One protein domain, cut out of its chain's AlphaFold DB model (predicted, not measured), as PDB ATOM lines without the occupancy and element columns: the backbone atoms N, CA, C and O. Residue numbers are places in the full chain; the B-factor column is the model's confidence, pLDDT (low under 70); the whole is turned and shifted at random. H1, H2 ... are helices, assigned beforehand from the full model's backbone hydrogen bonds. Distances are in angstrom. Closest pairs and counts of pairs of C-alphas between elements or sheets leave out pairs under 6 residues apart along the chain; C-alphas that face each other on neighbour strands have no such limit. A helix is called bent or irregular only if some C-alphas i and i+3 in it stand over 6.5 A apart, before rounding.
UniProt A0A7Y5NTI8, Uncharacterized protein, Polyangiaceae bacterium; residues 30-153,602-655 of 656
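This is residues 30 to 153 and 602 to 655 of the 656 residues of an uncharacterized protein of Polyangiaceae bacterium (UniProt A0A7Y5NTI8). Two long bent helices, H4 and H5, run side by side in opposite ways as a rod, with H1 packed along them near their bends. The long loop of residues 57 to 86 leads to little H3. The 178 printed residues, all helix in class with five named helices, H1 to H5 in order, are extended: radius of gyration of the C-alphas 24.3 A, spans 83 by 28 by 23 A.

H1, residues 30 to 47, starts at C-alpha 30 (27.569, 7.306, -51.440). H2 is 53 to 56, H3 87 to 92. H4 and H5, each assigned as one helix by hydrogen bonds, are bent: C-alphas 129 and 132 are 7.5 A apart, 613 and 616 6.8 A. Arms are H4a, 102 to 129, 40.8 A; H4b, 132 to 153, 31.4 A; H5a, 602 to 613; H5b, 616 to 654, 53.7 A, ending at C-alpha 654 (23.093, -27.372, -63.783).

H1, H4a and H5b form a bundle, helices side by side. H4a and H5b touch, closest C-alphas Val 111 and Leu 636, 5.8 A, at a shallow tilt of 20 degrees, opposite ways. H4b touches H5a, closest C-alphas Gly 139 and Ala 604, 4.3 A. H2 touches H4a with C-alphas Ala 54 and Ala 124 closest, 5.5 A; H3 touches no helix. Every O i to N i+4 pair is within hydrogen-bond range in H3, H4b and H5a, against 9 of 14 in H1, 23 of 24 in H4a and 28 of 35 in H5b; H2 is too short.

The farthest C-alphas, Glu 153 and Trp 655, are 85.1 A apart. Residues 154 to 601 are not printed, a gap of 17.8 A between C-alphas 153 and 602. The link H2 to H3 is long. pLDDT is under 70 at residues 80, 82 to 101 and 652 to 655.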
ATOM      1  N   VAL A  30      26.814   6.063 -51.196       91.75
ATOM      2  CA  VAL A  30      27.569   7.306 -51.440       91.75
ATOM      3  C   VAL A  30      26.633   8.516 -51.529       91.75
ATOM      4  O   VAL A  30      26.945   9.583 -50.995       91.75
ATOM      5  N   ALA A  31      25.464   8.366 -52.160       90.62
ATOM      6  CA  ALA A  31      24.464   9.428 -52.250       90.62
ATOM      7  C   ALA A  31      23.935   9.838 -50.868       90.62
ATOM      8  O   ALA A  31      23.769  11.028 -50.613       90.62
ATOM      9  N   THR A  32      23.734   8.880 -49.962       89.44
ATOM     10  CA  THR A  32      23.322   9.153 -48.579       89.44
ATOM     11  C   THR A  32      24.367   9.965 -47.813       89.44
ATOM     12  O   THR A  32      24.013  10.947 -47.167       89.44
ATOM     13  N   GLU A  33      25.654   9.621 -47.915       89.00
ATOM     14  CA  GLU A  33      26.727  10.413 -47.287       89.00
ATOM     15  C   GLU A  33      26.840  11.814 -47.867       89.00
ATOM     16  O   GLU A  33      26.984  12.789 -47.131       89.00
ATOM     17  N   THR A  34      26.735  11.911 -49.191       89.94
ATOM     18  CA  THR A  34      26.781  13.191 -49.899       89.94
ATOM     19  C   THR A  34      25.612  14.077 -49.472       89.94
ATOM     20  O   THR A  34      25.823  15.242 -49.158       89.94
ATOM     21  N   ALA A  35      24.402  13.521 -49.351       89.88
ATOM     22  CA  ALA A  35      23.232  14.251 -48.871       89.88
ATOM     23  C   ALA A  35      23.397  14.726 -47.418       89.88
ATOM     24  O   ALA A  35      23.122  15.886 -47.122       89.88
ATOM     25  N   MET A  36      23.893  13.869 -46.515       88.06
ATOM     26  CA  MET A  36      24.176  14.276 -45.131       88.06
ATOM     27  C   MET A  36      25.193  15.425 -45.083       88.06
ATOM     28  O   MET A  36      24.975  16.405 -44.375       88.06
ATOM     29  N   ARG A  37      26.273  15.342 -45.866       89.25
ATOM     30  CA  ARG A  37      27.308  16.379 -45.949       89.25
ATOM     31  C   ARG A  37      26.793  17.690 -46.536       89.25
ATOM     32  O   ARG A  37      27.014  18.739 -45.941       89.25
ATOM     33  N   ASP A  38      26.140  17.647 -47.690       89.81
ATOM     34  CA  ASP A  38      25.732  18.853 -48.414       89.81
ATOM     35  C   ASP A  38      24.639  19.616 -47.657       89.81
ATOM     36  O   ASP A  38      24.649  20.848 -47.616       89.81
ATOM     37  N   GLU A  39      23.715  18.897 -47.014       90.12
ATOM     38  CA  GLU A  39      22.602  19.520 -46.301       90.12
ATOM     39  C   GLU A  39      22.974  20.009 -44.895       90.12
ATOM     40  O   GLU A  39      22.435  21.020 -44.439       90.12
ATOM     41  N   LEU A  40      23.894  19.328 -44.202       89.44
ATOM     42  CA  LEU A  40      24.282  19.677 -42.827       89.44
ATOM     43  C   LEU A  40      25.613  20.438 -42.741       89.44
ATOM     44  O   LEU A  40      25.872  21.119 -41.747       89.44
ATOM     45  N   GLY A  41      26.440  20.384 -43.786       86.81
ATOM     46  CA  GLY A  41      27.737  21.054 -43.883       86.81
ATOM     47  C   GLY A  41      27.717  22.561 -43.594       86.81
ATOM     48  O   GLY A  41      28.601  23.020 -42.866       86.81
ATOM     49  N   PRO A  42      26.714  23.343 -44.052       90.56
ATOM     50  CA  PRO A  42      26.616  24.770 -43.728       90.56
ATOM     51  C   PRO A  42      26.560  25.079 -42.225       90.56
ATOM     52  O   PRO A  42      26.920  26.179 -41.817       90.56
ATOM     53  N   PHE A  43      26.136  24.119 -41.399       90.56
ATOM     54  CA  PHE A  43      25.987  24.284 -39.954       90.56
ATOM     55  C   PHE A  43      27.169  23.722 -39.152       90.56
ATOM     56  O   PHE A  43      27.215  23.888 -37.933       90.56
ATOM     57  N   ALA A  44      28.140  23.074 -39.807       86.50
ATOM     58  CA  ALA A  44      29.226  22.362 -39.134       86.50
ATOM     59  C   ALA A  44      30.087  23.276 -38.245       86.50
ATOM     60  O   ALA A  44      30.490  22.873 -37.158       86.50
ATOM     61  N   THR A  45      30.345  24.520 -38.666       87.19
ATOM     62  CA  THR A  45      31.138  25.481 -37.877       87.19
ATOM     63  C   THR A  45      30.416  25.928 -36.609       87.19
ATOM     64  O   THR A  45      31.029  25.963 -35.544       87.19
ATOM     65  N   ASP A  46      29.122  26.234 -36.704       89.94
ATOM     66  CA  ASP A  46      28.333  26.682 -35.552       89.94
ATOM     67  C   ASP A  46      28.016  25.525 -34.594       89.94
ATOM     68  O   ASP A  46      27.910  25.739 -33.391       89.94
ATOM     69  N   LEU A  47      27.915  24.291 -35.099       89.56
ATOM     70  CA  LEU A  47      27.669  23.089 -34.298       89.56
ATOM     71  C   LEU A  47      28.941  22.396 -33.791       89.56
ATOM     72  O   LEU A  47      28.835  21.482 -32.979       89.56
ATOM     73  N   ALA A  48      30.134  22.837 -34.198       87.56
ATOM     74  CA  ALA A  48      31.407  22.276 -33.740       87.56
ATOM     75  C   ALA A  48      31.548  22.143 -32.202       87.56
ATOM     76  O   ALA A  48      32.174  21.181 -31.756       87.56
ATOM     77  N   PRO A  49      30.980  23.040 -31.362       88.81
ATOM     78  CA  PRO A  49      31.026  22.892 -29.903       88.81
ATOM     79  C   PRO A  49      30.170  21.746 -29.337       88.81
ATOM     80  O   PRO A  49      30.298  21.432 -28.150       88.81
ATOM     81  N   VAL A  50      29.265  21.165 -30.131       90.06
ATOM     82  CA  VAL A  50      28.351  20.100 -29.703       90.06
ATOM     83  C   VAL A  50      29.097  18.757 -29.700       90.06
ATOM     84  O   VAL A  50      29.695  18.390 -30.712       90.06
ATOM     85  N   PRO A  51      29.066  17.980 -28.600       85.44
ATOM     86  CA  PRO A  51      29.861  16.760 -28.458       85.44
ATOM     87  C   PRO A  51      29.216  15.556 -29.171       85.44
ATOM     88  O   PRO A  51      28.867  14.561 -28.537       85.44
ATOM     89  N   LEU A  52      29.043  15.635 -30.494       86.50
ATOM     90  CA  LEU A  52      28.473  14.565 -31.314       86.50
ATOM     91  C   LEU A  52      29.437  14.177 -32.442       86.50
ATOM     92  O   LEU A  52      29.719  14.975 -33.332       86.50
ATOM     93  N   ALA A  53      29.903  12.923 -32.438       82.00
ATOM     94  CA  ALA A  53      30.880  12.423 -33.412       82.00
ATOM     95  C   ALA A  53      30.401  12.543 -34.872       82.00
ATOM     96  O   ALA A  53      31.202  12.851 -35.752       82.00
ATOM     97  N   ALA A  54      29.092  12.385 -35.113       79.19
ATOM     98  CA  ALA A  54      28.479  12.512 -36.437       79.19
ATOM     99  C   ALA A  54      28.598  13.922 -37.046       79.19
ATOM    100  O   ALA A  54      28.469  14.069 -38.253       79.19
ATOM    101  N   ILE A  55      28.861  14.964 -36.244       80.25
ATOM    102  CA  ILE A  55      29.131  16.316 -36.763       80.25
ATOM    103  C   ILE A  55      30.515  16.365 -37.417       80.25
ATOM    104  O   ILE A  55      30.680  16.995 -38.458       80.25
ATOM    105  N   GLY A  56      31.501  15.668 -36.840       74.56
ATOM    106  CA  GLY A  56      32.863  15.604 -37.381       74.56
ATOM    107  C   GLY A  56      32.901  14.987 -38.780       74.56
ATOM    108  O   GLY A  56      33.598  15.485 -39.662       74.56
ATOM    109  N   THR A  57      32.055  13.984 -39.021       73.81
ATOM    110  CA  THR A  57      31.946  13.322 -40.327       73.81
ATOM    111  C   THR A  57      31.278  14.188 -41.400       73.81
ATOM    112  O   THR A  57      31.397  13.883 -42.579       73.81
ATOM    113  N   LEU A  58      30.607  15.295 -41.043       75.81
ATOM    114  CA  LEU A  58      29.982  16.206 -42.020       75.81
ATOM    115  C   LEU A  58      31.008  17.026 -42.805       75.81
ATOM    116  O   LEU A  58      30.705  17.549 -43.874       75.81
ATOM    117  N   THR A  59      32.221  17.177 -42.281       75.25
ATOM    118  CA  THR A  59      33.307  17.871 -42.985       75.25
ATOM    119  C   THR A  59      34.159  16.929 -43.834       75.25
ATOM    120  O   THR A  59      34.794  17.385 -44.792       75.25
ATOM    121  N   ASP A  60      34.117  15.627 -43.539       81.50
ATOM    122  CA  ASP A  60      34.878  14.595 -44.240       81.50
ATOM    123  C   ASP A  60      34.350  14.391 -45.676       81.50
ATOM    124  O   ASP A  60      33.162  14.587 -45.949       81.50
ATOM    125  N   PRO A  61      35.217  14.057 -46.650       80.69
ATOM    126  CA  PRO A  61      34.763  13.714 -47.992       80.69
ATOM    127  C   PRO A  61      33.947  12.407 -47.978       80.69
ATOM    128  O   PRO A  61      34.319  11.483 -47.252       80.69
ATOM    129  N   PRO A  62      32.876  12.294 -48.794       83.06
ATOM    130  CA  PRO A  62      32.113  11.053 -48.903       83.06
ATOM    131  C   PRO A  62      33.008   9.917 -49.406       83.06
ATOM    132  O   PRO A  62      33.989  10.146 -50.128       83.06
ATOM    133  N   ARG A  63      32.668   8.681 -49.036       85.50
ATOM    134  CA  ARG A  63      33.432   7.503 -49.445       85.50
ATOM    135  C   ARG A  63      33.410   7.355 -50.973       85.50
ATOM    136  O   ARG A  63      32.362   7.543 -51.593       85.50
ATOM    137  N   PRO A  64      34.543   7.010 -51.618       85.75
ATOM    138  CA  PRO A  64      34.546   6.711 -53.045       85.75
ATOM    139  C   PRO A  64      33.833   5.380 -53.317       85.75
ATOM    140  O   PRO A  64      33.792   4.501 -52.452       85.75
ATOM    141  N   LEU A  65      33.325   5.195 -54.542       86.00
ATOM    142  CA  LEU A  65      32.872   3.871 -54.972       86.00
ATOM    143  C   LEU A  65      34.041   2.871 -54.876       86.00
ATOM    144  O   LEU A  65      35.154   3.206 -55.295       86.00
ATOM    145  N   PRO A  66      33.813   1.648 -54.364       87.69
ATOM    146  CA  PRO A  66      34.867   0.648 -54.287       87.69
ATOM    147  C   PRO A  66      35.431   0.318 -55.678       87.69
ATOM    148  O   PRO A  66      34.669  -0.096 -56.559       87.69
ATOM    149  N   PRO A  67      36.756   0.425 -55.892       85.12
ATOM    150  CA  PRO A  67      37.374   0.102 -57.179       85.12
ATOM    151  C   PRO A  67      37.225  -1.383 -57.538       85.12
ATOM    152  O   PRO A  67      37.382  -1.769 -58.693       85.12
ATOM    153  N   GLU A  68      36.919  -2.245 -56.563       85.94
ATOM    154  CA  GLU A  68      36.614  -3.653 -56.790       85.94
ATOM    155  C   GLU A  68      35.384  -3.880 -57.677       85.94
ATOM    156  O   GLU A  68      35.343  -4.909 -58.344       85.94
ATOM    157  N   ILE A  69      34.428  -2.942 -57.744       85.75
ATOM    158  CA  ILE A  69      33.241  -3.057 -58.612       85.75
ATOM    159  C   ILE A  69      33.643  -3.086 -60.092       85.75
ATOM    160  O   ILE A  69      33.120  -3.888 -60.862       85.75
ATOM    161  N   GLU A  70      34.613  -2.261 -60.491       84.81
ATOM    162  CA  GLU A  70      35.120  -2.208 -61.870       84.81
ATOM    163  C   GLU A  70      35.949  -3.446 -62.241       84.81
ATOM    164  O   GLU A  70      36.120  -3.757 -63.418       84.81
ATOM    165  N   ARG A  71      36.462  -4.171 -61.237       84.31
ATOM    166  CA  ARG A  71      37.251  -5.402 -61.418       84.31
ATOM    167  C   ARG A  71      36.388  -6.650 -61.588       84.31
ATOM    168  O   ARG A  71      36.930  -7.717 -61.880       84.31
ATOM    169  N   LEU A  72      35.079  -6.536 -61.369       84.50
ATOM    170  CA  LEU A  72      34.139  -7.624 -61.586       84.50
ATOM    171  C   LEU A  72      34.035  -7.928 -63.082       84.50
ATOM    172  O   LEU A  72      34.019  -7.029 -63.921       84.50
ATOM    173  N   TRP A  73      34.000  -9.214 -63.419       84.19
ATOM    174  CA  TRP A  73      33.969  -9.640 -64.816       84.19
ATOM    175  C   TRP A  73      32.693  -9.177 -65.532       84.19
ATOM    176  O   TRP A  73      31.612  -9.200 -64.956       84.19
ATOM    177  N   ARG A  74      32.798  -8.822 -66.816       82.38
ATOM    178  CA  ARG A  74      31.658  -8.560 -67.705       82.38
ATOM    179  C   ARG A  74      31.881  -9.257 -69.049       82.38
ATOM    180  O   ARG A  74      33.034  -9.346 -69.479       82.38
ATOM    181  N   PRO A  75      30.825  -9.760 -69.706       77.25
ATOM    182  CA  PRO A  75      30.929 -10.259 -71.069       77.25
ATOM    183  C   PRO A  75      31.144  -9.099 -72.054       77.25
ATOM    184  O   PRO A  75      30.743  -7.970 -71.784       77.25
ATOM    185  N   GLU A  76      31.750  -9.386 -73.208       76.06
ATOM    186  CA  GLU A  76      31.958  -8.389 -74.275       76.06
ATOM    187  C   GLU A  76      30.634  -7.896 -74.885       76.06
ATOM    188  O   GLU A  76      30.523  -6.727 -75.249       76.06
ATOM    189  N   ASP A  77      29.622  -8.771 -74.951       76.62
ATOM    190  CA  ASP A  77      28.252  -8.440 -75.352       76.62
ATOM    191  C   ASP A  77      27.246  -8.925 -74.296       76.62
ATOM    192  O   ASP A  77      26.961 -10.121 -74.175       76.62
ATOM    193  N   GLU A  78      26.708  -7.983 -73.518       75.75
ATOM    194  CA  GLU A  78      25.740  -8.231 -72.443       75.75
ATOM    195  C   GLU A  78      24.336  -8.618 -72.952       75.75
ATOM    196  O   GLU A  78      23.576  -9.253 -72.212       75.75
ATOM    197  N   ALA A  79      23.970  -8.259 -74.189       72.75
ATOM    198  CA  ALA A  79      22.607  -8.419 -74.699       72.75
ATOM    199  C   ALA A  79      22.364  -9.817 -75.280       72.75
ATOM    200  O   ALA A  79      21.411 -10.507 -74.889       72.75
ATOM    201  N   GLU A  80      23.232 -10.257 -76.191       67.62
ATOM    202  CA  GLU A  80      23.028 -11.511 -76.927       67.62
ATOM    203  C   GLU A  80      23.740 -12.697 -76.245       67.62
ATOM    204  O   GLU A  80      23.302 -13.857 -76.342       67.62
ATOM    205  N   LEU A  81      24.789 -12.412 -75.451       72.56
ATOM    206  CA  LEU A  81      25.641 -13.406 -74.779       72.56
ATOM    207  C   LEU A  81      26.112 -14.507 -75.752       72.56
ATOM    208  O   LEU A  81      26.277 -15.669 -75.366       72.56
ATOM    209  N   GLU A  82      26.229 -14.178 -77.041       64.81
ATOM    210  CA  GLU A  82      26.619 -15.104 -78.109       64.81
ATOM    211  C   GLU A  82      28.127 -15.371 -78.094       64.81
ATOM    212  O   GLU A  82      28.556 -16.474 -78.420       64.81
ATOM    213  N   ALA A  83      28.907 -14.406 -77.600       59.91
ATOM    214  CA  ALA A  83      30.362 -14.446 -77.480       59.91
ATOM    215  C   ALA A  83      30.871 -14.981 -76.123       59.91
ATOM    216  O   ALA A  83      31.955 -14.611 -75.676       59.91
ATOM    217  N   LEU A  84      30.116 -15.843 -75.426       66.38
ATOM    218  CA  LEU A  84      30.650 -16.573 -74.264       66.38
ATOM    219  C   LEU A  84      31.663 -17.621 -74.773       66.38
ATOM    220  O   LEU A  84      31.319 -18.783 -74.977       66.38
ATOM    221  N   CYS A  85      32.890 -17.172 -75.059       55.34
ATOM    222  CA  CYS A  85      33.884 -17.881 -75.874       55.34
ATOM    223  C   CYS A  85      34.517 -19.125 -75.232       55.34
ATOM    224  O   CYS A  85      35.178 -19.883 -75.935       55.34
ATOM    225  N   ASP A  86      34.274 -19.408 -73.956       56.91
ATOM    226  CA  ASP A  86      34.553 -20.718 -73.379       56.91
ATOM    227  C   ASP A  86      33.622 -20.963 -72.191       56.91
ATOM    228  O   ASP A  86      33.532 -20.174 -71.247       56.91
ATOM    229  N   VAL A  87      32.922 -22.090 -72.239       57.19
ATOM    230  CA  VAL A  87      32.072 -22.582 -71.157       57.19
ATOM    231  C   VAL A  87      32.927 -22.701 -69.884       57.19
ATOM    232  O   VAL A  87      32.538 -22.168 -68.841       57.19
ATOM    233  N   TYR A  88      34.144 -23.252 -69.983       59.34
ATOM    234  CA  TYR A  88      35.073 -23.410 -68.859       59.34
ATOM    235  C   TYR A  88      35.574 -22.089 -68.273       59.34
ATOM    236  O   TYR A  88      35.885 -22.044 -67.088       59.34
ATOM    237  N   GLU A  89      35.620 -21.005 -69.047       65.38
ATOM    238  CA  GLU A  89      36.018 -19.690 -68.544       65.38
ATOM    239  C   GLU A  89      34.924 -19.082 -67.657       65.38
ATOM    240  O   GLU A  89      35.206 -18.581 -66.566       65.38
ATOM    241  N   VAL A  90      33.662 -19.181 -68.084       63.06
ATOM    242  CA  VAL A  90      32.518 -18.691 -67.302       63.06
ATOM    243  C   VAL A  90      32.354 -19.491 -66.017       63.06
ATOM    244  O   VAL A  90      31.965 -18.932 -65.009       63.06
ATOM    245  N   VAL A  91      32.681 -20.778 -65.986       60.97
ATOM    246  CA  VAL A  91      32.644 -21.518 -64.717       60.97
ATOM    247  C   VAL A  91      33.928 -21.420 -63.922       60.97
ATOM    248  O   VAL A  91      33.847 -21.296 -62.710       60.97
ATOM    249  N   GLY A  92      35.099 -21.326 -64.541       62.00
ATOM    250  CA  GLY A  92      36.345 -21.045 -63.823       62.00
ATOM    251  C   GLY A  92      36.286 -19.728 -63.041       62.00
ATOM    252  O   GLY A  92      36.776 -19.660 -61.921       62.00
ATOM    253  N   ARG A  93      35.606 -18.708 -63.585       65.75
ATOM    254  CA  ARG A  93      35.403 -17.400 -62.937       65.75
ATOM    255  C   ARG A  93      34.382 -17.417 -61.785       65.75
ATOM    256  O   ARG A  93      34.364 -16.470 -60.997       65.75
ATOM    257  N   PHE A  94      33.517 -18.436 -61.698       62.38
ATOM    258  CA  PHE A  94      32.367 -18.467 -60.776       62.38
ATOM    259  C   PHE A  94      32.261 -19.726 -59.899       62.38
ATOM    260  O   PHE A  94      31.473 -19.705 -58.959       62.38
ATOM    261  N   THR A  95      32.984 -20.810 -60.204       57.88
ATOM    262  CA  THR A  95      33.487 -21.896 -59.329       57.88
ATOM    263  C   THR A  95      33.977 -23.105 -60.153       57.88
ATOM    264  O   THR A  95      33.153 -23.737 -60.790       57.88
ATOM    265  N   PHE A  96      35.264 -23.495 -60.077       50.28
ATOM    266  CA  PHE A  96      35.798 -24.888 -60.090       50.28
ATOM    267  C   PHE A  96      37.340 -24.875 -60.217       50.28
ATOM    268  O   PHE A  96      37.870 -24.638 -61.295       50.28
ATOM    269  N   GLN A  97      38.047 -25.167 -59.113       48.53
ATOM    270  CA  GLN A  97      39.430 -25.698 -59.030       48.53
ATOM    271  C   GLN A  97      40.487 -25.182 -60.040       48.53
ATOM    272  O   GLN A  97      41.358 -25.934 -60.473       48.53
ATOM    273  N   GLY A  98      40.468 -23.892 -60.358       48.03
ATOM    274  CA  GLY A  98      41.599 -23.154 -60.920       48.03
ATOM    275  C   GLY A  98      41.940 -21.975 -60.010       48.03
ATOM    276  O   GLY A  98      41.134 -21.604 -59.156       48.03
ATOM    277  N   GLU A  99      43.126 -21.386 -60.157       48.66
ATOM    278  CA  GLU A  99      43.486 -20.126 -59.488       48.66
ATOM    279  C   GLU A  99      42.500 -19.013 -59.900       48.66
ATOM    280  O   GLU A  99      42.733 -18.317 -60.885       48.66
ATOM    281  N   GLY A 100      41.368 -18.855 -59.198       55.66
ATOM    282  CA  GLY A 100      40.423 -17.791 -59.543       55.66
ATOM    283  C   GLY A 100      38.964 -17.896 -59.093       55.66
ATOM    284  O   GLY A 100      38.104 -17.484 -59.860       55.66
ATOM    285  N   ASP A 101      38.658 -18.246 -57.834       62.47
ATOM    286  CA  ASP A 101      37.372 -17.869 -57.177       62.47
ATOM    287  C   ASP A 101      37.249 -16.331 -56.973       62.47
ATOM    288  O   ASP A 101      36.505 -15.827 -56.127       62.47
ATOM    289  N   SER A 102      38.016 -15.544 -57.732       71.69
ATOM    290  CA  SER A 102      38.249 -14.125 -57.501       71.69
ATOM    291  C   SER A 102      36.978 -13.305 -57.665       71.69
ATOM    292  O   SER A 102      36.767 -12.382 -56.893       71.69
ATOM    293  N   ASN A 103      36.106 -13.637 -58.618       79.12
ATOM    294  CA  ASN A 103      34.909 -12.841 -58.887       79.12
ATOM    295  C   ASN A 103      33.841 -13.023 -57.793       79.12
ATOM    296  O   ASN A 103      33.303 -12.042 -57.286       79.12
ATOM    297  N   LEU A 104      33.587 -14.268 -57.370       82.38
ATOM    298  CA  LEU A 104      32.668 -14.572 -56.268       82.38
ATOM    299  C   LEU A 104      33.185 -14.009 -54.935       82.38
ATOM    300  O   LEU A 104      32.423 -13.393 -54.193       82.38
ATOM    301  N   ALA A 105      34.486 -14.155 -54.658       82.81
ATOM    302  CA  ALA A 105      35.113 -13.588 -53.466       82.81
ATOM    303  C   ALA A 105      35.077 -12.048 -53.458       82.81
ATOM    304  O   ALA A 105      34.863 -11.447 -52.407       82.81
ATOM    305  N   LEU A 106      35.246 -11.399 -54.618       86.38
ATOM    306  CA  LEU A 106      35.104  -9.946 -54.755       86.38
ATOM    307  C   LEU A 106      33.660  -9.493 -54.513       86.38
ATOM    308  O   LEU A 106      33.460  -8.519 -53.791       86.38
ATOM    309  N   VAL A 107      32.659 -10.206 -55.046       88.12
ATOM    310  CA  VAL A 107      31.243  -9.915 -54.763       88.12
ATOM    311  C   VAL A 107      30.941 -10.071 -53.272       88.12
ATOM    312  O   VAL A 107      30.378  -9.154 -52.682       88.12
ATOM    313  N   ALA A 108      31.371 -11.164 -52.634       88.38
ATOM    314  CA  ALA A 108      31.187 -11.363 -51.194       88.38
ATOM    315  C   ALA A 108      31.853 -10.242 -50.370       88.38
ATOM    316  O   ALA A 108      31.217  -9.652 -49.500       88.38
ATOM    317  N   LYS A 109      33.092  -9.855 -50.712       90.44
ATOM    318  CA  LYS A 109      33.799  -8.732 -50.071       90.44
ATOM    319  C   LYS A 109      33.048  -7.405 -50.228       90.44
ATOM    320  O   LYS A 109      32.981  -6.621 -49.279       90.44
ATOM    321  N   LEU A 110      32.510  -7.134 -51.418       92.50
ATOM    322  CA  LEU A 110      31.718  -5.936 -51.704       92.50
ATOM    323  C   LEU A 110      30.397  -5.934 -50.937       92.50
ATOM    324  O   LEU A 110      29.972  -4.882 -50.473       92.50
ATOM    325  N   VAL A 111      29.768  -7.094 -50.766       93.00
ATOM    326  CA  VAL A 111      28.557  -7.224 -49.956       93.00
ATOM    327  C   VAL A 111      28.863  -6.968 -48.482       93.00
ATOM    328  O   VAL A 111      28.184  -6.151 -47.864       93.00
ATOM    329  N   ASP A 112      29.908  -7.582 -47.929       92.25
ATOM    330  CA  ASP A 112      30.300  -7.387 -46.527       92.25
ATOM    331  C   ASP A 112      30.680  -5.929 -46.237       92.25
ATOM    332  O   ASP A 112      30.202  -5.331 -45.269       92.25
ATOM    333  N   SER A 113      31.478  -5.322 -47.119       92.44
ATOM    334  CA  SER A 113      31.870  -3.912 -47.001       92.44
ATOM    335  C   SER A 113      30.662  -2.982 -47.156       92.44
ATOM    336  O   SER A 113      30.538  -2.010 -46.416       92.44
ATOM    337  N   GLY A 114      29.740  -3.301 -48.071       92.62
ATOM    338  CA  GLY A 114      28.511  -2.539 -48.286       92.62
ATOM    339  C   GLY A 114      27.576  -2.605 -47.083       92.62
ATOM    340  O   GLY A 114      26.974  -1.599 -46.720       92.62
ATOM    341  N   ARG A 115      27.501  -3.756 -46.405       93.56
ATOM    342  CA  ARG A 115      26.726  -3.912 -45.166       93.56
ATOM    343  C   ARG A 115      27.339  -3.123 -44.012       93.56
ATOM    344  O   ARG A 115      26.592  -2.505 -43.261       93.56
ATOM    345  N   SER A 116      28.670  -3.102 -43.884       92.38
ATOM    346  CA  SER A 116      29.346  -2.227 -42.911       92.38
ATOM    347  C   SER A 116      29.036  -0.758 -43.197       92.38
ATOM    348  O   SER A 116      28.635  -0.024 -42.300       92.38
ATOM    349  N   ALA A 117      29.132  -0.349 -44.464       91.00
ATOM    350  CA  ALA A 117      28.874   1.023 -44.876       91.00
ATOM    351  C   ALA A 117      27.415   1.456 -44.668       91.00
ATOM    352  O   ALA A 117      27.171   2.567 -44.196       91.00
ATOM    353  N   ALA A 118      26.453   0.578 -44.968       92.00
ATOM    354  CA  ALA A 118      25.035   0.801 -44.705       92.00
ATOM    355  C   ALA A 118      24.766   0.998 -43.209       92.00
ATOM    356  O   ALA A 118      24.108   1.966 -42.825       92.00
ATOM    357  N   ARG A 119      25.362   0.148 -42.367       91.56
ATOM    358  CA  ARG A 119      25.261   0.255 -40.915       91.56
ATOM    359  C   ARG A 119      25.864   1.555 -40.386       91.56
ATOM    360  O   ARG A 119      25.220   2.228 -39.591       91.56
ATOM    361  N   GLU A 120      27.060   1.928 -40.838       90.31
ATOM    362  CA  GLU A 120      27.716   3.185 -40.452       90.31
ATOM    363  C   GLU A 120      26.877   4.408 -40.852       90.31
ATOM    364  O   GLU A 120      26.670   5.301 -40.033       90.31
ATOM    365  N   ASN A 121      26.317   4.418 -42.069       90.06
ATOM    366  CA  ASN A 121      25.405   5.475 -42.516       90.06
ATOM    367  C   ASN A 121      24.133   5.524 -41.661       90.06
ATOM    368  O   ASN A 121      23.676   6.607 -41.302       90.06
ATOM    369  N   GLY A 122      23.564   4.363 -41.322       89.81
ATOM    370  CA  GLY A 122      22.376   4.267 -40.477       89.81
ATOM    371  C   GLY A 122      22.631   4.760 -39.052       89.81
ATOM    372  O   GLY A 122      21.847   5.544 -38.521       89.81
ATOM    373  N   GLU A 123      23.746   4.350 -38.443       90.50
ATOM    374  CA  GLU A 123      24.161   4.790 -37.107       90.50
ATOM    375  C   GLU A 123      24.445   6.301 -37.078       90.50
ATOM    376  O   GLU A 123      23.964   6.989 -36.174       90.50
ATOM    377  N   ALA A 124      25.145   6.842 -38.082       87.94
ATOM    378  CA  ALA A 124      25.405   8.278 -38.200       87.94
ATOM    379  C   ALA A 124      24.108   9.087 -38.360       87.94
ATOM    380  O   ALA A 124      23.906  10.078 -37.655       87.94
ATOM    381  N   LEU A 125      23.197   8.637 -39.225       89.25
ATOM    382  CA  LEU A 125      21.920   9.304 -39.469       89.25
ATOM    383  C   LEU A 125      21.020   9.299 -38.221       89.25
ATOM    384  O   LEU A 125      20.427  10.322 -37.881       89.25
ATOM    385  N   LEU A 126      20.954   8.178 -37.494       89.56
ATOM    386  CA  LEU A 126      20.211   8.085 -36.233       89.56
ATOM    387  C   LEU A 126      20.834   8.940 -35.124       89.56
ATOM    388  O   LEU A 126      20.103   9.555 -34.347       89.56
ATOM    389  N   ALA A 127      22.165   9.023 -35.056       89.06
ATOM    390  CA  ALA A 127      22.860   9.858 -34.078       89.06
ATOM    391  C   ALA A 127      22.524  11.352 -34.239       89.06
ATOM    392  O   ALA A 127      22.505  12.089 -33.252       89.06
ATOM    393  N   LEU A 128      22.195  11.801 -35.455       89.31
ATOM    394  CA  LEU A 128      21.779  13.179 -35.717       89.31
ATOM    395  C   LEU A 128      20.393  13.514 -35.141       89.31
ATOM    396  O   LEU A 128      20.114  14.687 -34.907       89.31
ATOM    397  N   ALA A 129      19.539  12.529 -34.833       88.88
ATOM    398  CA  ALA A 129      18.178  12.772 -34.334       88.88
ATOM    399  C   ALA A 129      18.137  13.578 -33.018       88.88
ATOM    400  O   ALA A 129      17.194  14.327 -32.771       88.88
ATOM    401  N   VAL A 130      19.171  13.453 -32.178       91.25
ATOM    402  CA  VAL A 130      19.282  14.165 -30.889       91.25
ATOM    403  C   VAL A 130      20.036  15.497 -30.986       91.25
ATOM    404  O   VAL A 130      20.191  16.196 -29.984       91.25
ATOM    405  N   LEU A 131      20.493  15.879 -32.183       90.12
ATOM    406  CA  LEU A 131      21.370  17.032 -32.403       90.12
ATOM    407  C   LEU A 131      20.768  18.349 -31.899       90.12
ATOM    408  O   LEU A 131      21.478  19.162 -31.312       90.12
ATOM    409  N   ARG A 132      19.456  18.548 -32.068       90.69
ATOM    410  CA  ARG A 132      18.756  19.747 -31.585       90.69
ATOM    411  C   ARG A 132      18.851  19.905 -30.065       90.69
ATOM    412  O   ARG A 132      19.139  21.000 -29.585       90.69
ATOM    413  N   GLU A 133      18.590  18.837 -29.316       91.75
ATOM    414  CA  GLU A 133      18.617  18.889 -27.850       91.75
ATOM    415  C   GLU A 133      20.053  19.068 -27.344       91.75
ATOM    416  O   GLU A 133      20.296  19.923 -26.495       91.75
ATOM    417  N   LEU A 134      21.028  18.384 -27.954       92.12
ATOM    418  CA  LEU A 134      22.446  18.566 -27.624       92.12
ATOM    419  C   LEU A 134      22.953  19.983 -27.938       92.12
ATOM    420  O   LEU A 134      23.734  20.544 -27.168       92.12
ATOM    421  N   ALA A 135      22.503  20.594 -29.039       91.94
ATOM    422  CA  ALA A 135      22.823  21.982 -29.369       91.94
ATOM    423  C   ALA A 135      22.237  22.957 -28.338       91.94
ATOM    424  O   ALA A 135      22.923  23.881 -27.901       91.94
ATOM    425  N   LYS A 136      21.004  22.719 -27.877       91.69
ATOM    426  CA  LYS A 136      20.363  23.513 -26.820       91.69
ATOM    427  C   LYS A 136      21.086  23.386 -25.474       91.69
ATOM    428  O   LYS A 136      21.332  24.395 -24.817       91.69
ATOM    429  N   GLU A 137      21.459  22.174 -25.067       92.25
ATOM    430  CA  GLU A 137      22.244  21.938 -23.846       92.25
ATOM    431  C   GLU A 137      23.627  22.599 -23.923       92.25
ATOM    432  O   GLU A 137      24.073  23.249 -22.975       92.25
ATOM    433  N   THR A 138      24.286  22.494 -25.080       92.31
ATOM    434  CA  THR A 138      25.588  23.123 -25.330       92.31
ATOM    435  C   THR A 138      25.483  24.647 -25.299       92.31
ATOM    436  O   THR A 138      26.313  25.297 -24.667       92.31
ATOM    437  N   GLY A 139      24.443  25.225 -25.908       91.88
ATOM    438  CA  GLY A 139      24.146  26.656 -25.835       91.88
ATOM    439  C   GLY A 139      23.953  27.138 -24.397       91.88
ATOM    440  O   GLY A 139      24.605  28.093 -23.970       91.88
ATOM    441  N   ALA A 140      23.154  26.423 -23.601       91.19
ATOM    442  CA  ALA A 140      22.958  26.733 -22.186       91.19
ATOM    443  C   ALA A 140      24.268  26.665 -21.376       91.19
ATOM    444  O   ALA A 140      24.541  27.560 -20.570       91.19
ATOM    445  N   ARG A 141      25.109  25.649 -21.621       92.25
ATOM    446  CA  ARG A 141      26.436  25.526 -20.993       92.25
ATOM    447  C   ARG A 141      27.338  26.707 -21.353       92.25
ATOM    448  O   ARG A 141      27.896  27.326 -20.451       92.25
ATOM    449  N   LEU A 142      27.428  27.061 -22.636       91.56
ATOM    450  CA  LEU A 142      28.227  28.196 -23.108       91.56
ATOM    451  C   LEU A 142      27.745  29.525 -22.506       91.56
ATOM    452  O   LEU A 142      28.572  30.340 -22.103       91.56
ATOM    453  N   ARG A 143      26.425  29.733 -22.360       91.69
ATOM    454  CA  ARG A 143      25.890  30.908 -21.644       91.69
ATOM    455  C   ARG A 143      26.334  30.940 -20.184       91.69
ATOM    456  O   ARG A 143      26.708  32.000 -19.690       91.69
ATOM    457  N   SER A 144      26.291  29.801 -19.492       90.31
ATOM    458  CA  SER A 144      26.717  29.713 -18.092       90.31
ATOM    459  C   SER A 144      28.218  29.968 -17.925       90.31
ATOM    460  O   SER A 144      28.614  30.665 -16.992       90.31
ATOM    461  N   GLU A 145      29.050  29.417 -18.809       89.81
ATOM    462  CA  GLU A 145      30.506  29.606 -18.792       89.81
ATOM    463  C   GLU A 145      30.885  31.064 -19.064       89.81
ATOM    464  O   GLU A 145      31.694  31.634 -18.333       89.81
ATOM    465  N   GLU A 146      30.246  31.701 -20.047       90.31
ATOM    466  CA  GLU A 146      30.499  33.107 -20.361       90.31
ATOM    467  C   GLU A 146      29.999  34.043 -19.252       90.31
ATOM    468  O   GLU A 146      30.696  34.983 -18.875       90.31
ATOM    469  N   ALA A 147      28.837  33.758 -18.652       88.88
ATOM    470  CA  ALA A 147      28.355  34.506 -17.490       88.88
ATOM    471  C   ALA A 147      29.325  34.400 -16.299       88.88
ATOM    472  O   ALA A 147      29.605  35.404 -15.641       88.88
ATOM    473  N   ALA A 148      29.869  33.205 -16.040       88.94
ATOM    474  CA  ALA A 148      30.863  32.992 -14.991       88.94
ATOM    475  C   ALA A 148      32.184  33.718 -15.296       88.94
ATOM    476  O   ALA A 148      32.754  34.351 -14.405       88.94
ATOM    477  N   ARG A 149      32.646  33.683 -16.551       90.00
ATOM    478  CA  ARG A 149      33.845  34.398 -17.006       90.00
ATOM    479  C   ARG A 149      33.692  35.911 -16.854       90.00
ATOM    480  O   ARG A 149      34.553  36.539 -16.241       90.00
ATOM    481  N   ALA A 150      32.590  36.477 -17.343       89.38
ATOM    482  CA  ALA A 150      32.293  37.903 -17.230       89.38
ATOM    483  C   ALA A 150      32.172  38.347 -15.760       89.38
ATOM    484  O   ALA A 150      32.679  39.401 -15.382       89.38
ATOM    485  N   ALA A 151      31.567  37.522 -14.894       87.25
ATOM    486  CA  ALA A 151      31.486  37.790 -13.456       87.25
ATOM    487  C   ALA A 151      32.859  37.752 -12.757       87.25
ATOM    488  O   ALA A 151      33.140  38.610 -11.913       87.25
ATOM    489  N   ALA A 152      33.724  36.799 -13.117       88.56
ATOM    490  CA  ALA A 152      35.088  36.715 -12.597       88.56
ATOM    491  C   ALA A 152      35.936  37.915 -13.050       88.56
ATOM    492  O   ALA A 152      36.593  38.551 -12.228       88.56
ATOM    493  N   GLU A 153      35.855  38.280 -14.333       89.25
ATOM    494  CA  GLU A 153      36.541  39.451 -14.890       89.25
ATOM    495  C   GLU A 153      36.057  40.757 -14.247       89.25
ATOM    496  O   GLU A 153      36.865  41.617 -13.892       89.25
ATOM    497  N   VAL A 602      26.934  35.640 -27.898       87.69
ATOM    498  CA  VAL A 602      26.940  35.436 -29.360       87.69
ATOM    499  C   VAL A 602      27.260  33.989 -29.759       87.69
ATOM    500  O   VAL A 602      26.613  33.437 -30.645       87.69
ATOM    501  N   ALA A 603      28.241  33.348 -29.114       84.06
ATOM    502  CA  ALA A 603      28.611  31.965 -29.430       84.06
ATOM    503  C   ALA A 603      27.501  30.964 -29.062       84.06
ATOM    504  O   ALA A 603      27.191  30.070 -29.844       84.06
ATOM    505  N   ALA A 604      26.866  31.141 -27.900       88.94
ATOM    506  CA  ALA A 604      25.756  30.299 -27.467       88.94
ATOM    507  C   ALA A 604      24.512  30.483 -28.351       88.94
ATOM    508  O   ALA A 604      23.861  29.507 -28.713       88.94
ATOM    509  N   GLU A 605      24.209  31.726 -28.737       90.62
ATOM    510  CA  GLU A 605      23.100  32.050 -29.639       90.62
ATOM    511  C   GLU A 605      23.270  31.409 -31.020       90.62
ATOM    512  O   GLU A 605      22.305  30.869 -31.558       90.62
ATOM    513  N   ARG A 606      24.493  31.402 -31.571       90.62
ATOM    514  CA  ARG A 606      24.789  30.729 -32.848       90.62
ATOM    515  C   ARG A 606      24.558  29.221 -32.780       90.62
ATOM    516  O   ARG A 606      23.891  28.684 -33.657       90.62
ATOM    517  N   VAL A 607      25.045  28.555 -31.727       92.06
ATOM    518  CA  VAL A 607      24.868  27.102 -31.535       92.06
ATOM    519  C   VAL A 607      23.381  26.740 -31.431       92.06
ATOM    520  O   VAL A 607      22.920  25.809 -32.091       92.06
ATOM    521  N   GLU A 608      22.602  27.490 -30.644       90.56
ATOM    522  CA  GLU A 608      21.159  27.249 -30.493       90.56
ATOM    523  C   GLU A 608      20.391  27.498 -31.795       90.56
ATOM    524  O   GLU A 608      19.544  26.686 -32.179       90.56
ATOM    525  N   ALA A 609      20.703  28.590 -32.500       91.50
ATOM    526  CA  ALA A 609      20.084  28.917 -33.781       91.50
ATOM    527  C   ALA A 609      20.391  27.859 -34.855       91.50
ATOM    528  O   ALA A 609      19.489  27.455 -35.598       91.50
ATOM    529  N   ALA A 610      21.631  27.364 -34.905       91.31
ATOM    530  CA  ALA A 610      22.029  26.276 -35.791       91.31
ATOM    531  C   ALA A 610      21.280  24.977 -35.449       91.31
ATOM    532  O   ALA A 610      20.714  24.350 -36.341       91.31
ATOM    533  N   GLY A 611      21.168  24.619 -34.165       90.81
ATOM    534  CA  GLY A 611      20.411  23.442 -33.720       90.81
ATOM    535  C   GLY A 611      18.927  23.475 -34.108       90.81
ATOM    536  O   GLY A 611      18.373  22.461 -34.533       90.81
ATOM    537  N   VAL A 612      18.279  24.644 -34.015       92.19
ATOM    538  CA  VAL A 612      16.886  24.836 -34.464       92.19
ATOM    539  C   VAL A 612      16.765  24.713 -35.983       92.19
ATOM    540  O   VAL A 612      15.826  24.086 -36.471       92.19
ATOM    541  N   SER A 613      17.712  25.287 -36.723       92.06
ATOM    542  CA  SER A 613      17.695  25.301 -38.192       92.06
ATOM    543  C   SER A 613      17.979  23.925 -38.800       92.06
ATOM    544  O   SER A 613      17.443  23.596 -39.855       92.06
ATOM    545  N   VAL A 614      18.784  23.106 -38.118       91.44
ATOM    546  CA  VAL A 614      19.168  21.761 -38.565       91.44
ATOM    547  C   VAL A 614      18.095  20.708 -38.285       91.44
ATOM    548  O   VAL A 614      17.988  19.743 -39.036       91.44
ATOM    549  N   ALA A 615      17.261  20.890 -37.261       90.62
ATOM    550  CA  ALA A 615      16.199  19.942 -36.916       90.62
ATOM    551  C   ALA A 615      15.320  19.495 -38.113       90.62
ATOM    552  O   ALA A 615      15.244  18.289 -38.348       90.62
ATOM    553  N   PRO A 616      14.724  20.396 -38.928       92.38
ATOM    554  CA  PRO A 616      13.920  19.981 -40.084       92.38
ATOM    555  C   PRO A 616      14.742  19.287 -41.184       92.38
ATOM    556  O   PRO A 616      14.209  18.460 -41.921       92.38
ATOM    557  N   VAL A 617      16.038  19.601 -41.298       92.06
ATOM    558  CA  VAL A 617      16.951  18.965 -42.263       92.06
ATOM    559  C   VAL A 617      17.216  17.517 -41.855       92.06
ATOM    560  O   VAL A 617      17.089  16.610 -42.673       92.06
ATOM    561  N   VAL A 618      17.512  17.283 -40.575       91.56
ATOM    562  CA  VAL A 618      17.722  15.938 -40.024       91.56
ATOM    563  C   VAL A 618      16.450  15.098 -40.104       91.56
ATOM    564  O   VAL A 618      16.516  13.940 -40.509       91.56
ATOM    565  N   GLU A 619      15.289  15.666 -39.765       92.50
ATOM    566  CA  GLU A 619      13.997  14.978 -39.885       92.50
ATOM    567  C   GLU A 619      13.725  14.528 -41.326       92.50
ATOM    568  O   GLU A 619      13.310  13.388 -41.549       92.50
ATOM    569  N   ARG A 620      14.021  15.385 -42.314       93.69
ATOM    570  CA  ARG A 620      13.911  15.040 -43.736       93.69
ATOM    571  C   ARG A 620      14.891  13.938 -44.136       93.69
ATOM    572  O   ARG A 620      14.468  12.954 -44.738       93.69
ATOM    573  N   LEU A 621      16.171  14.067 -43.785       91.56
ATOM    574  CA  LEU A 621      17.187  13.056 -44.101       91.56
ATOM    575  C   LEU A 621      16.836  11.693 -43.488       91.56
ATOM    576  O   LEU A 621      16.978  10.672 -44.155       91.56
ATOM    577  N   LEU A 622      16.323  11.664 -42.254       91.69
ATOM    578  CA  LEU A 622      15.818  10.446 -41.619       91.69
ATOM    579  C   LEU A 622      14.627   9.854 -42.380       91.69
ATOM    580  O   LEU A 622      14.592   8.646 -42.601       91.69
ATOM    581  N   ALA A 623      13.670  10.685 -42.794       92.62
ATOM    582  CA  ALA A 623      12.486  10.232 -43.518       92.62
ATOM    583  C   ALA A 623      12.812   9.681 -44.919       92.62
ATOM    584  O   ALA A 623      12.198   8.704 -45.343       92.62
ATOM    585  N   GLU A 624      13.766  10.290 -45.626       92.62
ATOM    586  CA  GLU A 624      14.117   9.930 -47.004       92.62
ATOM    587  C   GLU A 624      15.188   8.834 -47.071       92.62
ATOM    588  O   GLU A 624      15.025   7.853 -47.794       92.62
ATOM    589  N   ARG A 625      16.275   8.956 -46.295       92.31
ATOM    590  CA  ARG A 625      17.458   8.089 -46.425       92.31
ATOM    591  C   ARG A 625      17.423   6.853 -45.541       92.31
ATOM    592  O   ARG A 625      17.965   5.827 -45.943       92.31
ATOM    593  N   ALA A 626      16.781   6.886 -44.371       90.06
ATOM    594  CA  ALA A 626      16.727   5.694 -43.516       90.06
ATOM    595  C   ALA A 626      16.002   4.505 -44.191       90.06
ATOM    596  O   ALA A 626      16.528   3.390 -44.127       90.06
ATOM    597  N   PRO A 627      14.865   4.697 -44.902       92.31
ATOM    598  CA  PRO A 627      14.244   3.624 -45.681       92.31
ATOM    599  C   PRO A 627      15.124   3.121 -46.833       92.31
ATOM    600  O   PRO A 627      15.138   1.923 -47.109       92.31
ATOM    601  N   GLU A 628      15.877   4.012 -47.491       91.31
ATOM    602  CA  GLU A 628      16.812   3.641 -48.563       91.31
ATOM    603  C   GLU A 628      17.956   2.766 -48.034       91.31
ATOM    604  O   GLU A 628      18.234   1.717 -48.614       91.31
ATOM    605  N   ILE A 629      18.568   3.136 -46.901       92.69
ATOM    606  CA  ILE A 629      19.602   2.324 -46.238       92.69
ATOM    607  C   ILE A 629      19.038   0.945 -45.871       92.69
ATOM    608  O   ILE A 629      19.666  -0.068 -46.174       92.69
ATOM    609  N   ALA A 630      17.836   0.883 -45.289       91.75
ATOM    610  CA  ALA A 630      17.193  -0.386 -44.942       91.75
ATOM    611  C   ALA A 630      16.923  -1.263 -46.183       91.75
ATOM    612  O   ALA A 630      17.170  -2.469 -46.160       91.75
ATOM    613  N   SER A 631      16.480  -0.660 -47.295       92.94
ATOM    614  CA  SER A 631      16.310  -1.362 -48.574       92.94
ATOM    615  C   SER A 631      17.642  -1.858 -49.143       92.94
ATOM    616  O   SER A 631      17.683  -2.937 -49.741       92.94
ATOM    617  N   VAL A 632      18.719  -1.086 -48.990       92.94
ATOM    618  CA  VAL A 632      20.074  -1.476 -49.397       92.94
ATOM    619  C   VAL A 632      20.567  -2.662 -48.568       92.94
ATOM    620  O   VAL A 632      21.073  -3.625 -49.141       92.94
ATOM    621  N   GLU A 633      20.380  -2.644 -47.248       92.56
ATOM    622  CA  GLU A 633      20.741  -3.765 -46.375       92.56
ATOM    623  C   GLU A 633      19.970  -5.043 -46.730       92.56
ATOM    624  O   GLU A 633      20.567  -6.123 -46.794       92.56
ATOM    625  N   GLU A 634      18.665  -4.936 -47.010       93.19
ATOM    626  CA  GLU A 634      17.855  -6.078 -47.441       93.19
ATOM    627  C   GLU A 634      18.351  -6.639 -48.782       93.19
ATOM    628  O   GLU A 634      18.500  -7.856 -48.931       93.19
ATOM    629  N   LEU A 635      18.651  -5.762 -49.746       93.44
ATOM    630  CA  LEU A 635      19.166  -6.144 -51.060       93.44
ATOM    631  C   LEU A 635      20.538  -6.818 -50.951       93.44
ATOM    632  O   LEU A 635      20.737  -7.882 -51.531       93.44
ATOM    633  N   LEU A 636      21.455  -6.273 -50.152       94.19
ATOM    634  CA  LEU A 636      22.752  -6.891 -49.866       94.19
ATOM    635  C   LEU A 636      22.593  -8.259 -49.190       94.19
ATOM    636  O   LEU A 636      23.254  -9.223 -49.575       94.19
ATOM    637  N   GLY A 637      21.677  -8.380 -48.224       92.31
ATOM    638  CA  GLY A 637      21.352  -9.656 -47.582       92.31
ATOM    639  C   GLY A 637      20.695 -10.667 -48.528       92.31
ATOM    640  O   GLY A 637      20.828 -11.880 -48.339       92.31
ATOM    641  N   ARG A 638      19.986 -10.196 -49.558       92.94
ATOM    642  CA  ARG A 638      19.451 -11.030 -50.639       92.94
ATOM    643  C   ARG A 638      20.560 -11.504 -51.573       92.94
ATOM    644  O   ARG A 638      20.653 -12.704 -51.793       92.94
ATOM    645  N   ILE A 639      21.436 -10.607 -52.031       91.88
ATOM    646  CA  ILE A 639      22.601 -10.940 -52.867       91.88
ATOM    647  C   ILE A 639      23.487 -11.971 -52.160       91.88
ATOM    648  O   ILE A 639      23.869 -12.968 -52.767       91.88
ATOM    649  N   GLN A 640      23.745 -11.792 -50.863       92.25
ATOM    650  CA  GLN A 640      24.514 -12.750 -50.070       92.25
ATOM    651  C   GLN A 640      23.902 -14.161 -50.110       92.25
ATOM    652  O   GLN A 640      24.571 -15.126 -50.472       92.25
ATOM    653  N   ARG A 641      22.612 -14.285 -49.776       91.31
ATOM    654  CA  ARG A 641      21.932 -15.589 -49.698       91.31
ATOM    655  C   ARG A 641      21.718 -16.224 -51.070       91.31
ATOM    656  O   ARG A 641      21.964 -17.412 -51.259       91.31
ATOM    657  N   GLU A 642      21.228 -15.443 -52.027       88.75
ATOM    658  CA  GLU A 642      20.830 -15.948 -53.340       88.75
ATOM    659  C   GLU A 642      22.036 -16.135 -54.259       88.75
ATOM    660  O   GLU A 642      22.150 -17.186 -54.884       88.75
ATOM    661  N   PHE A 643      22.954 -15.164 -54.323       87.31
ATOM    662  CA  PHE A 643      24.093 -15.194 -55.242       87.31
ATOM    663  C   PHE A 643      25.381 -15.732 -54.616       87.31
ATOM    664  O   PHE A 643      26.019 -16.575 -55.237       87.31
ATOM    665  N   CYS A 644      25.780 -15.295 -53.419       86.44
ATOM    666  CA  CYS A 644      27.048 -15.759 -52.836       86.44
ATOM    667  C   CYS A 644      26.955 -17.199 -52.299       86.44
ATOM    668  O   CYS A 644      27.890 -17.979 -52.459       86.44
ATOM    669  N   GLU A 645      25.832 -17.560 -51.670       85.62
ATOM    670  CA  GLU A 645      25.667 -18.848 -50.977       85.62
ATOM    671  C   GLU A 645      24.980 -19.918 -51.844       85.62
ATOM    672  O   GLU A 645      25.480 -21.042 -51.953       85.62
ATOM    673  N   ALA A 646      23.843 -19.593 -52.476       83.75
ATOM    674  CA  ALA A 646      23.021 -20.576 -53.191       83.75
ATOM    675  C   ALA A 646      23.402 -20.758 -54.673       83.75
ATOM    676  O   ALA A 646      23.498 -21.893 -55.156       83.75
ATOM    677  N   ALA A 647      23.641 -19.664 -55.403       79.50
ATOM    678  CA  ALA A 647      23.901 -19.710 -56.841       79.50
ATOM    679  C   ALA A 647      25.120 -20.566 -57.249       79.50
ATOM    680  O   ALA A 647      25.007 -21.256 -58.264       79.50
ATOM    681  N   PRO A 648      26.240 -20.635 -56.493       77.88
ATOM    682  CA  PRO A 648      27.360 -21.502 -56.852       77.88
ATOM    683  C   PRO A 648      26.967 -22.982 -56.841       77.88
ATOM    684  O   PRO A 648      27.338 -23.733 -57.736       77.88
ATOM    685  N   ALA A 649      26.162 -23.419 -55.864       74.44
ATOM    686  CA  ALA A 649      25.674 -24.797 -55.804       74.44
ATOM    687  C   ALA A 649      24.677 -25.114 -56.933       74.44
ATOM    688  O   ALA A 649      24.738 -26.194 -57.526       74.44
ATOM    689  N   ALA A 650      23.795 -24.166 -57.267       72.69
ATOM    690  CA  ALA A 650      22.868 -24.296 -58.391       72.69
ATOM    691  C   ALA A 650      23.605 -24.368 -59.740       72.69
ATOM    692  O   ALA A 650      23.291 -25.230 -60.559       72.69
ATOM    693  N   CYS A 651      24.632 -23.532 -59.934       70.12
ATOM    694  CA  CYS A 651      25.496 -23.567 -61.114       70.12
ATOM    695  C   CYS A 651      26.206 -24.919 -61.240       70.12
ATOM    696  O   CYS A 651      26.146 -25.527 -62.303       70.12
ATOM    697  N   ARG A 652      26.778 -25.442 -60.141       69.44
ATOM    698  CA  ARG A 652      27.375 -26.792 -60.103       69.44
ATOM    699  C   ARG A 652      26.387 -27.882 -60.522       69.44
ATOM    700  O   ARG A 652      26.759 -28.806 -61.231       69.44
ATOM    701  N   THR A 653      25.132 -27.781 -60.086       69.69
ATOM    702  CA  THR A 653      24.100 -28.797 -60.354       69.69
ATOM    703  C   THR A 653      23.614 -28.755 -61.803       69.69
ATOM    704  O   THR A 653      23.396 -29.801 -62.408       69.69
ATOM    705  N   ALA A 654      23.479 -27.560 -62.383       64.88
ATOM    706  CA  ALA A 654      23.093 -27.372 -63.783       64.88
ATOM    707  C   ALA A 654      24.151 -27.878 -64.789       64.88
ATOM    708  O   ALA A 654      23.877 -27.932 -65.984       64.88
ATOM    709  N   TRP A 655      25.347 -28.225 -64.306       61.75
ATOM    710  CA  TRP A 655      26.549 -28.523 -65.083       61.75
ATOM    711  C   TRP A 655      27.048 -29.969 -65.006       61.75
ATOM    712  O   TRP A 655      28.087 -30.249 -65.599       61.75
TER     713      TRP A 655